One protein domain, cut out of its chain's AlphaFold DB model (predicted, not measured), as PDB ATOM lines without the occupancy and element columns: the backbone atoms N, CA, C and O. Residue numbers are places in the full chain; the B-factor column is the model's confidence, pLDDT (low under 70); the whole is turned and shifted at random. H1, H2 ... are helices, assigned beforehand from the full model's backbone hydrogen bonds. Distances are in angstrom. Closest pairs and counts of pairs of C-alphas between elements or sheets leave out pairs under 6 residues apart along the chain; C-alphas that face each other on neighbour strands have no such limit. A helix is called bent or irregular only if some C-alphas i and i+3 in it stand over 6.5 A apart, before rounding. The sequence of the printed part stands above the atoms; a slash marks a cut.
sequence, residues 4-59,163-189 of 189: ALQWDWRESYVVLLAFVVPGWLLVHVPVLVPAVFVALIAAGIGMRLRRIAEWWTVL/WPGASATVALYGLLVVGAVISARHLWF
ATOM      1  N   ALA A   4     404.722 264.289 339.343       37.88
ATOM      2  CA  ALA A   4     406.079 263.895 338.939       37.88
ATOM      3  C   ALA A   4     406.131 263.106 337.619       37.88
ATOM      4  O   ALA A   4     407.191 262.922 337.031       37.88
ATOM      5  N   LEU A   5     404.975 262.599 337.196       43.19
ATOM      6  CA  LEU A   5     404.729 261.805 336.000       43.19
ATOM      7  C   LEU A   5     403.862 262.585 334.996       43.19
ATOM      8  O   LEU A   5     403.389 262.003 334.021       43.19
ATOM      9  N   GLN A   6     403.622 263.887 335.226       49.69
ATOM     10  CA  GLN A   6     403.203 264.780 334.148       49.69
ATOM     11  C   GLN A   6     404.413 264.958 333.238       49.69
ATOM     12  O   GLN A   6     405.226 265.861 333.402       49.69
ATOM     13  N   TRP A   7     404.544 264.008 332.317       52.38
ATOM     14  CA  TRP A   7     405.462 264.086 331.205       52.38
ATOM     15  C   TRP A   7     405.100 265.334 330.402       52.38
ATOM     16  O   TRP A   7     404.109 265.368 329.670       52.38
ATOM     17  N   ASP A   8     405.849 266.400 330.653       60.28
ATOM     18  CA  ASP A   8     405.675 267.673 329.981       60.28
ATOM     19  C   ASP A   8     405.958 267.451 328.494       60.28
ATOM     20  O   ASP A   8     406.920 266.774 328.134       60.28
ATOM     21  N   TRP A   9     405.148 268.022 327.605       60.81
ATOM     22  CA  TRP A   9     405.443 267.996 326.170       60.81
ATOM     23  C   TRP A   9     406.852 268.542 325.882       60.81
ATOM     24  O   TRP A   9     407.532 268.069 324.974       60.81
ATOM     25  N   ARG A  10     407.332 269.481 326.706       66.44
ATOM     26  CA  ARG A  10     408.715 269.969 326.657       66.44
ATOM     27  C   ARG A  10     409.731 268.874 326.985       66.44
ATOM     28  O   ARG A  10     410.757 268.795 326.321       66.44
ATOM     29  N   GLU A  11     409.438 268.004 327.951       64.75
ATOM     30  CA  GLU A  11     410.263 266.826 328.248       64.75
ATOM     31  C   GLU A  11     410.182 265.796 327.106       64.75
ATOM     32  O   GLU A  11     411.229 265.305 326.691       64.75
ATOM     33  N   SER A  12     409.006 265.556 326.495       68.94
ATOM     34  CA  SER A  12     408.900 264.747 325.258       68.94
ATOM     35  C   SER A  12     409.801 265.277 324.159       68.94
ATOM     36  O   SER A  12     410.456 264.503 323.473       68.94
ATOM     37  N   TYR A  13     409.800 266.596 323.969       73.50
ATOM     38  CA  TYR A  13     410.550 267.251 322.913       73.50
ATOM     39  C   TYR A  13     412.057 267.124 323.144       73.50
ATOM     40  O   TYR A  13     412.782 266.771 322.220       73.50
ATOM     41  N   VAL A  14     412.525 267.313 324.383       71.25
ATOM     42  CA  VAL A  14     413.932 267.085 324.747       71.25
ATOM     43  C   VAL A  14     414.324 265.622 324.538       71.25
ATOM     44  O   VAL A  14     415.386 265.359 323.986       71.25
ATOM     45  N   VAL A  15     413.464 264.669 324.911       71.75
ATOM     46  CA  VAL A  15     413.717 263.238 324.680       71.75
ATOM     47  C   VAL A  15     413.745 262.912 323.191       71.75
ATOM     48  O   VAL A  15     414.654 262.228 322.737       71.75
ATOM     49  N   LEU A  16     412.812 263.442 322.405       79.56
ATOM     50  CA  LEU A  16     412.795 263.269 320.956       79.56
ATOM     51  C   LEU A  16     414.068 263.835 320.316       79.56
ATOM     52  O   LEU A  16     414.715 263.139 319.535       79.56
ATOM     53  N   LEU A  17     414.483 265.046 320.696       76.88
ATOM     54  CA  LEU A  17     415.762 265.612 320.265       76.88
ATOM     55  C   LEU A  17     416.940 264.737 320.695       76.88
ATOM     56  O   LEU A  17     417.877 264.567 319.919       76.88
ATOM     57  N   ALA A  18     416.874 264.129 321.879       72.56
ATOM     58  CA  ALA A  18     417.917 263.245 322.374       72.56
ATOM     59  C   ALA A  18     418.103 261.963 321.554       72.56
ATOM     60  O   ALA A  18     419.179 261.379 321.599       72.56
ATOM     61  N   PHE A  19     417.104 261.550 320.771       74.50
ATOM     62  CA  PHE A  19     417.239 260.444 319.819       74.50
ATOM     63  C   PHE A  19     417.528 260.928 318.392       74.50
ATOM     64  O   PHE A  19     418.385 260.366 317.711       74.50
ATOM     65  N   VAL A  20     416.844 261.980 317.934       81.19
ATOM     66  CA  VAL A  20     416.915 262.452 316.541       81.19
ATOM     67  C   VAL A  20     418.222 263.191 316.249       81.19
ATOM     68  O   VAL A  20     418.853 262.939 315.222       81.19
ATOM     69  N   VAL A  21     418.656 264.083 317.146       78.69
ATOM     70  CA  VAL A  21     419.837 264.931 316.917       78.69
ATOM     71  C   VAL A  21     421.127 264.106 316.867       78.69
ATOM     72  O   VAL A  21     421.892 264.297 315.920       78.69
ATOM     73  N   PRO A  22     421.382 263.148 317.787       73.12
ATOM     74  CA  PRO A  22     422.565 262.298 317.681       73.12
ATOM     75  C   PRO A  22     422.570 261.435 316.419       73.12
ATOM     76  O   PRO A  22     423.624 261.285 315.810       73.12
ATOM     77  N   GLY A  23     421.413 260.911 315.994       77.56
ATOM     78  CA  GLY A  23     421.301 260.117 314.767       77.56
ATOM     79  C   GLY A  23     421.652 260.916 313.513       77.56
ATOM     80  O   GLY A  23     422.412 260.446 312.671       77.56
ATOM     81  N   TRP A  24     421.167 262.157 313.417       84.12
ATOM     82  CA  TRP A  24     421.517 263.056 312.317       84.12
ATOM     83  C   TRP A  24     423.004 263.447 312.335       84.12
ATOM     84  O   TRP A  24     423.670 263.425 311.299       84.12
ATOM     85  N   LEU A  25     423.559 263.745 313.515       78.50
ATOM     86  CA  LEU A  25     424.980 264.079 313.664       78.50
ATOM     87  C   LEU A  25     425.906 262.906 313.349       78.50
ATOM     88  O   LEU A  25     426.958 263.126 312.765       78.50
ATOM     89  N   LEU A  26     425.513 261.674 313.671       77.75
ATOM     90  CA  LEU A  26     426.256 260.469 313.295       77.75
ATOM     91  C   LEU A  26     426.480 260.376 311.780       77.75
ATOM     92  O   LEU A  26     427.534 259.916 311.351       77.75
ATOM     93  N   VAL A  27     425.512 260.836 310.981       79.81
ATOM     94  CA  VAL A  27     425.579 260.807 309.512       79.81
ATOM     95  C   VAL A  27     426.421 261.956 308.951       79.81
ATOM     96  O   VAL A  27     427.147 261.756 307.982       79.81
ATOM     97  N   HIS A  28     426.337 263.155 309.537       83.56
ATOM     98  CA  HIS A  28     426.933 264.360 308.947       83.56
ATOM     99  C   HIS A  28     428.212 264.854 309.636       83.56
ATOM    100  O   HIS A  28     429.125 265.315 308.956       83.56
ATOM    101  N   VAL A  29     428.283 264.800 310.969       84.69
ATOM    102  CA  VAL A  29     429.397 265.344 311.768       84.69
ATOM    103  C   VAL A  29     429.606 264.487 313.029       84.69
ATOM    104  O   VAL A  29     429.270 264.906 314.143       84.69
ATOM    105  N   PRO A  30     430.167 263.272 312.891       77.38
ATOM    106  CA  PRO A  30     430.178 262.292 313.974       77.38
ATOM    107  C   PRO A  30     430.995 262.759 315.189       77.38
ATOM    108  O   PRO A  30     430.623 262.468 316.319       77.38
ATOM    109  N   VAL A  31     432.030 263.585 314.994       80.81
ATOM    110  CA  VAL A  31     432.895 264.126 316.066       80.81
ATOM    111  C   VAL A  31     432.122 264.915 317.140       80.81
ATOM    112  O   VAL A  31     432.570 264.990 318.283       80.81
ATOM    113  N   LEU A  32     430.953 265.483 316.814       83.19
ATOM    114  CA  LEU A  32     430.144 266.277 317.754       83.19
ATOM    115  C   LEU A  32     429.172 265.446 318.605       83.19
ATOM    116  O   LEU A  32     428.582 265.970 319.551       83.19
ATOM    117  N   VAL A  33     429.001 264.159 318.301       81.00
ATOM    118  CA  VAL A  33     428.029 263.282 318.972       81.00
ATOM    119  C   VAL A  33     428.221 263.225 320.500       81.00
ATOM    120  O   VAL A  33     427.225 263.401 321.209       81.00
ATOM    121  N   PRO A  34     429.446 263.078 321.053       80.19
ATOM    122  CA  PRO A  34     429.642 263.041 322.505       80.19
ATOM    123  C   PRO A  34     429.212 264.342 323.195       80.19
ATOM    124  O   PRO A  34     428.559 264.314 324.240       80.19
ATOM    125  N   ALA A  35     429.524 265.492 322.586       83.19
ATOM    126  CA  ALA A  35     429.179 266.805 323.127       83.19
ATOM    127  C   ALA A  35     427.657 267.000 323.223       83.19
ATOM    128  O   ALA A  35     427.165 267.566 324.199       83.19
ATOM    129  N   VAL A  36     426.900 266.478 322.253       83.56
ATOM    130  CA  VAL A  36     425.435 266.553 322.267       83.56
ATOM    131  C   VAL A  36     424.825 265.714 323.381       83.56
ATOM    132  O   VAL A  36     423.940 266.209 324.078       83.56
ATOM    133  N   PHE A  37     425.311 264.493 323.619       82.44
ATOM    134  CA  PHE A  37     424.834 263.697 324.755       82.44
ATOM    135  C   PHE A  37     425.058 264.420 326.088       82.44
ATOM    136  O   PHE A  37     424.142 264.494 326.908       82.44
ATOM    137  N   VAL A  38     426.238 265.015 326.287       85.19
ATOM    138  CA  VAL A  38     426.544 265.794 327.497       85.19
ATOM    139  C   VAL A  38     425.622 267.009 327.625       85.19
ATOM    140  O   VAL A  38     425.074 267.250 328.700       85.19
ATOM    141  N   ALA A  39     425.394 267.746 326.534       85.25
ATOM    142  CA  ALA A  39     424.501 268.900 326.527       85.25
ATOM    143  C   ALA A  39     423.053 268.519 326.879       85.25
ATOM    144  O   ALA A  39     422.408 269.213 327.664       85.25
ATOM    145  N   LEU A  40     422.552 267.396 326.355       82.62
ATOM    146  CA  LEU A  40     421.213 266.882 326.658       82.62
ATOM    147  C   LEU A  40     421.077 266.464 328.126       82.62
ATOM    148  O   LEU A  40     420.072 266.787 328.762       82.62
ATOM    149  N   ILE A  41     422.096 265.800 328.681       84.88
ATOM    150  CA  ILE A  41     422.145 265.455 330.108       84.88
ATOM    151  C   ILE A  41     422.109 266.732 330.955       84.88
ATOM    152  O   ILE A  41     421.281 266.846 331.860       84.88
ATOM    153  N   ALA A  42     422.964 267.710 330.643       85.69
ATOM    154  CA  ALA A  42     423.045 268.970 331.376       85.69
ATOM    155  C   ALA A  42     421.727 269.757 331.317       85.69
ATOM    156  O   ALA A  42     421.241 270.223 332.349       85.69
ATOM    157  N   ALA A  43     421.111 269.857 330.136       84.00
ATOM    158  CA  ALA A  43     419.824 270.521 329.953       84.00
ATOM    159  C   ALA A  43     418.711 269.825 330.753       84.00
ATOM    160  O   ALA A  43     417.979 270.484 331.494       84.00
ATOM    161  N   GLY A  44     418.618 268.495 330.663       81.62
ATOM    162  CA  GLY A  44     417.616 267.716 331.388       81.62
ATOM    163  C   GLY A  44     417.751 267.843 332.910       81.62
ATOM    164  O   GLY A  44     416.765 268.114 333.604       81.62
ATOM    165  N   ILE A  45     418.976 267.712 333.432       83.12
ATOM    166  CA  ILE A  45     419.262 267.875 334.864       83.12
ATOM    167  C   ILE A  45     418.957 269.308 335.306       83.12
ATOM    168  O   ILE A  45     418.279 269.497 336.316       83.12
ATOM    169  N   GLY A  46     419.394 270.317 334.547       85.25
ATOM    170  CA  GLY A  46     419.165 271.726 334.865       85.25
ATOM    171  C   GLY A  46     417.680 272.081 334.956       85.25
ATOM    172  O   GLY A  46     417.251 272.716 335.921       85.25
ATOM    173  N   MET A  47     416.866 271.608 334.005       84.25
ATOM    174  CA  MET A  47     415.413 271.811 334.030       84.25
ATOM    175  C   MET A  47     414.763 271.157 335.256       84.25
ATOM    176  O   MET A  47     413.926 271.778 335.917       84.25
ATOM    177  N   ARG A  48     415.168 269.928 335.606       80.94
ATOM    178  CA  ARG A  48     414.623 269.217 336.774       80.94
ATOM    179  C   ARG A  48     415.046 269.847 338.092       80.94
ATOM    180  O   ARG A  48     414.196 270.043 338.956       80.94
ATOM    181  N   LEU A  49     416.321 270.206 338.236       84.06
ATOM    182  CA  LEU A  49     416.832 270.885 339.427       84.06
ATOM    183  C   LEU A  49     416.119 272.211 339.657       84.06
ATOM    184  O   LEU A  49     415.735 272.499 340.786       84.06
ATOM    185  N   ARG A  50     415.876 272.986 338.595       85.12
ATOM    186  CA  ARG A  50     415.113 274.230 338.695       85.12
ATOM    187  C   ARG A  50     413.699 273.984 339.225       85.12
ATOM    188  O   ARG A  50     413.294 274.639 340.180       85.12
ATOM    189  N   ARG A  51     412.978 273.016 338.654       81.94
ATOM    190  CA  ARG A  51     411.606 272.680 339.069       81.94
ATOM    191  C   ARG A  51     411.554 272.189 340.522       81.94
ATOM    192  O   ARG A  51     410.714 272.630 341.300       81.94
ATOM    193  N   ILE A  52     412.507 271.341 340.916       83.94
ATOM    194  CA  ILE A  52     412.655 270.867 342.299       83.94
ATOM    195  C   ILE A  52     412.983 272.027 343.242       83.94
ATOM    196  O   ILE A  52     412.404 272.105 344.318       83.94
ATOM    197  N   ALA A  53     413.870 272.943 342.852       86.75
ATOM    198  CA  ALA A  53     414.227 274.104 343.661       86.75
ATOM    199  C   ALA A  53     413.042 275.060 343.852       86.75
ATOM    200  O   ALA A  53     412.865 275.601 344.945       86.75
ATOM    201  N   GLU A  54     412.214 275.258 342.822       84.81
ATOM    202  CA  GLU A  54     410.968 276.028 342.906       84.81
ATOM    203  C   GLU A  54     410.026 275.424 343.960       84.81
ATOM    204  O   GLU A  54     409.655 276.125 344.903       84.81
ATOM    205  N   TRP A  55     409.746 274.118 343.880       85.56
ATOM    206  CA  TRP A  55     408.929 273.398 344.868       85.56
ATOM    207  C   TRP A  55     409.534 273.442 346.266       85.56
ATOM    208  O   TRP A  55     408.862 273.785 347.231       85.56
ATOM    209  N   TRP A  56     410.822 273.133 346.381       87.19
ATOM    210  CA  TRP A  56     411.529 273.063 347.654       87.19
ATOM    211  C   TRP A  56     411.520 274.397 348.396       87.19
ATOM    212  O   TRP A  56     411.352 274.422 349.612       87.19
ATOM    213  N   THR A  57     411.661 275.511 347.672       87.62
ATOM    214  CA  THR A  57     411.622 276.847 348.282       87.62
ATOM    215  C   THR A  57     410.262 277.108 348.935       87.62
ATOM    216  O   THR A  57     410.206 277.564 350.074       87.62
ATOM    217  N   VAL A  58     409.169 276.784 348.235       87.94
ATOM    218  CA  VAL A  58     407.799 276.968 348.744       87.94
ATOM    219  C   VAL A  58     407.485 275.967 349.860       87.94
ATOM    220  O   VAL A  58     406.869 276.323 350.851       87.94
ATOM    221  N   LEU A  59     407.959 274.725 349.766       87.56
ATOM    222  CA  LEU A  59     407.728 273.712 350.801       87.56
ATOM    223  C   LEU A  59     408.509 273.943 352.090       87.56
ATOM    224  O   LEU A  59     408.096 273.455 353.138       87.56
ATOM    225  N   TRP A 163     407.366 255.826 341.641       73.44
ATOM    226  CA  TRP A 163     408.547 254.979 341.448       73.44
ATOM    227  C   TRP A 163     408.789 254.528 340.000       73.44
ATOM    228  O   TRP A 163     409.934 254.622 339.558       73.44
ATOM    229  N   PRO A 164     407.766 254.132 339.216       72.75
ATOM    230  CA  PRO A 164     407.963 253.782 337.809       72.75
ATOM    231  C   PRO A 164     408.455 254.958 336.952       72.75
ATOM    232  O   PRO A 164     409.234 254.776 336.022       72.75
ATOM    233  N   GLY A 165     408.013 256.184 337.254       69.38
ATOM    234  CA  GLY A 165     408.469 257.380 336.539       69.38
ATOM    235  C   GLY A 165     409.908 257.748 336.898       69.38
ATOM    236  O   GLY A 165     410.703 258.113 336.028       69.38
ATOM    237  N   ALA A 166     410.263 257.599 338.176       72.69
ATOM    238  CA  ALA A 166     411.629 257.783 338.643       72.69
ATOM    239  C   ALA A 166     412.587 256.762 338.005       72.69
ATOM    240  O   ALA A 166     413.633 257.157 337.495       72.69
ATOM    241  N   SER A 167     412.212 255.479 337.944       77.38
ATOM    242  CA  SER A 167     413.045 254.445 337.320       77.38
ATOM    243  C   SER A 167     413.210 254.653 335.814       77.38
ATOM    244  O   SER A 167     414.333 254.576 335.318       77.38
ATOM    245  N   ALA A 168     412.142 255.009 335.093       78.25
ATOM    246  CA  ALA A 168     412.218 255.344 333.669       78.25
ATOM    247  C   ALA A 168     413.148 256.540 333.405       78.25
ATOM    248  O   ALA A 168     413.941 256.526 332.465       78.25
ATOM    249  N   THR A 169     413.097 257.552 334.276       76.06
ATOM    250  CA  THR A 169     414.004 258.705 334.212       76.06
ATOM    251  C   THR A 169     415.459 258.263 334.387       76.06
ATOM    252  O   THR A 169     416.314 258.635 333.586       76.06
ATOM    253  N   VAL A 170     415.749 257.459 335.416       82.19
ATOM    254  CA  VAL A 170     417.105 256.951 335.680       82.19
ATOM    255  C   VAL A 170     417.617 256.122 334.502       82.19
ATOM    256  O   VAL A 170     418.752 256.317 334.077       82.19
ATOM    257  N   ALA A 171     416.778 255.256 333.932       83.75
ATOM    258  CA  ALA A 171     417.131 254.456 332.763       83.75
ATOM    259  C   ALA A 171     417.472 255.332 331.545       83.75
ATOM    260  O   ALA A 171     418.476 255.085 330.882       83.75
ATOM    261  N   LEU A 172     416.688 256.384 331.283       82.56
ATOM    262  CA  LEU A 172     416.951 257.325 330.193       82.56
ATOM    263  C   LEU A 172     418.298 258.039 330.364       82.56
ATOM    264  O   LEU A 172     419.102 258.047 329.436       82.56
ATOM    265  N   TYR A 173     418.574 258.617 331.539       82.69
ATOM    266  CA  TYR A 173     419.872 259.258 331.779       82.69
ATOM    267  C   TYR A 173     421.019 258.249 331.724       82.69
ATOM    268  O   TYR A 173     422.069 258.563 331.173       82.69
ATOM    269  N   GLY A 174     420.808 257.028 332.224       84.94
ATOM    270  CA  GLY A 174     421.764 255.932 332.085       84.94
ATOM    271  C   GLY A 174     422.095 255.644 330.620       84.94
ATOM    272  O   GLY A 174     423.267 255.574 330.263       84.94
ATOM    273  N   LEU A 175     421.085 255.568 329.750       83.81
ATOM    274  CA  LEU A 175     421.274 255.390 328.308       83.81
ATOM    275  C   LEU A 175     422.023 256.561 327.663       83.81
ATOM    276  O   LEU A 175     422.918 256.325 326.854       83.81
ATOM    277  N   LEU A 176     421.712 257.806 328.037       83.06
ATOM    278  CA  LEU A 176     422.434 258.980 327.532       83.06
ATOM    279  C   LEU A 176     423.910 258.963 327.948       83.06
ATOM    280  O   LEU A 176     424.777 259.267 327.132       83.06
ATOM    281  N   VAL A 177     424.205 258.571 329.190       86.75
ATOM    282  CA  VAL A 177     425.583 258.431 329.686       86.75
ATOM    283  C   VAL A 177     426.315 257.320 328.936       86.75
ATOM    284  O   VAL A 177     427.435 257.530 328.478       86.75
ATOM    285  N   VAL A 178     425.684 256.158 328.751       86.75
ATOM    286  CA  VAL A 178     426.268 255.050 327.982       86.75
ATOM    287  C   VAL A 178     426.550 255.479 326.538       86.75
ATOM    288  O   VAL A 178     427.648 255.238 326.038       86.75
ATOM    289  N   GLY A 179     425.616 256.179 325.888       82.62
ATOM    290  CA  GLY A 179     425.806 256.744 324.550       82.62
ATOM    291  C   GLY A 179     426.955 257.753 324.483       82.62
ATOM    292  O   GLY A 179     427.769 257.688 323.560       82.62
ATOM    293  N   ALA A 180     427.089 258.627 325.484       84.00
ATOM    294  CA  ALA A 180     428.210 259.561 325.596       84.00
ATOM    295  C   ALA A 180     429.559 258.828 325.699       84.00
ATOM    296  O   ALA A 180     430.501 259.168 324.988       84.00
ATOM    297  N   VAL A 181     429.646 257.794 326.542       85.62
ATOM    298  CA  VAL A 181     430.883 257.023 326.749       85.62
ATOM    299  C   VAL A 181     431.261 256.223 325.501       85.62
ATOM    300  O   VAL A 181     432.417 256.253 325.082       85.62
ATOM    301  N   ILE A 182     430.302 255.526 324.884       85.75
ATOM    302  CA  ILE A 182     430.541 254.727 323.672       85.75
ATOM    303  C   ILE A 182     430.959 255.629 322.509       85.75
ATOM    304  O   ILE A 182     431.934 255.325 321.821       85.75
ATOM    305  N   SER A 183     430.250 256.741 322.294       82.12
ATOM    306  CA  SER A 183     430.572 257.673 321.211       82.12
ATOM    307  C   SER A 183     431.941 258.317 321.415       82.12
ATOM    308  O   SER A 183     432.738 258.332 320.482       82.12
ATOM    309  N   ALA A 184     432.271 258.753 322.635       83.06
ATOM    310  CA  ALA A 184     433.601 259.275 322.943       83.06
ATOM    311  C   ALA A 184     434.700 258.229 322.689       83.06
ATOM    312  O   ALA A 184     435.722 258.547 322.084       83.06
ATOM    313  N   ARG A 185     434.473 256.967 323.085       84.19
ATOM    314  CA  ARG A 185     435.434 255.876 322.876       84.19
ATOM    315  C   ARG A 185     435.710 255.604 321.396       84.19
ATOM    316  O   ARG A 185     436.840 255.282 321.070       84.19
ATOM    317  N   HIS A 186     434.701 255.681 320.532       78.19
ATOM    318  CA  HIS A 186     434.849 255.368 319.106       78.19
ATOM    319  C   HIS A 186     435.356 256.531 318.247       78.19
ATOM    320  O   HIS A 186     435.759 256.298 317.111       78.19
ATOM    321  N   LEU A 187     435.263 257.769 318.736       73.19
ATOM    322  CA  LEU A 187     435.578 258.966 317.950       73.19
ATOM    323  C   LEU A 187     436.877 259.649 318.364       73.19
ATOM    324  O   LEU A 187     437.456 260.366 317.551       73.19
ATOM    325  N   TRP A 188     437.301 259.487 319.618       63.34
ATOM    326  CA  TRP A 188     438.481 260.166 320.162       63.34
ATOM    327  C   TRP A 188     439.652 259.227 320.482       63.34
ATOM    328  O   TRP A 188     440.718 259.717 320.848       63.34
ATOM    329  N   PHE A 189     439.478 257.913 320.311       52.03
ATOM    330  CA  PHE A 189     440.531 256.895 320.365       52.03
ATOM    331  C   PHE A 189     440.501 256.058 319.089       52.03
ATOM    332  O   PHE A 189     441.594 255.632 318.660       52.03
TER     333      PHE A 189
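What this domain is: This is residues 4 to 59 and 163 to 189 of the 189 residues of an uncharacterized protein of Rhodococcus sp. OK269 (UniProt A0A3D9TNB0). Three long helices run lengthwise in a loose up-and-down bundle: H1 and H2 form a helical hairpin, and H3 packs on the first part of H2, running opposite to it. The far end of H2, residues 49 to 59, sticks out beyond the rest. The 83 printed residues hold H1, H2 and H3 in that order and no named strand; the class is all helix. The whole is only just loose, close to compact, with a radius of gyration of the C-alphas of 14.5 A, and a rod spanning 47 by 23 by 22 A.

How they stand to each other: H1, residues 9 to 28, touches H2, residues 30 to 59, with residues 32 to 44 of H2 alone. Their closest C-alphas, those of Pro 22 and Val 33, are 5.7 A apart, and they run opposite ways at a shallow tilt of 13 degrees. H3, residues 163 to 188, touches H2 with residues 30 to 41 of H2 alone. The closest C-alphas there, Pro 34 and Ala 180, are 4.9 A apart, at a shallow tilt of 29 degrees, opposite ways. H1 and H3 are near each other. In H3 every O i to N i+4 pair is within hydrogen-bond range; in H1 13 of 16 are, in H2 24 of 26.

Where its parts are: H1 begins at C-alpha 9 (405.443, 267.996, 326.170) and measures 27.8 A; it is neither bent nor irregular, but only just: C-alphas 19 and 22 are 6.0 A apart. H2 measures 44.6 A, ends at C-alpha 59 (407.728, 273.712, 350.801), and is irregular: C-alphas 31 and 34 are 7.3 A apart. H3 measures 37.1 A and ends at C-alpha 188 (438.481, 260.166, 320.162).

The domain as a whole: The C-alphas of Leu 59 and Phe 189, the two farthest apart, are 47.8 A apart. The link H1 to H2 is tight; H2 to H3 is the link across the cut, with residues 60 to 162 not printed and C-alphas 59 and 163 21.0 A apart. Mean pLDDT of the printed part is 78.0, under 70 at residues 4 to 12, 165 and 188 to 189.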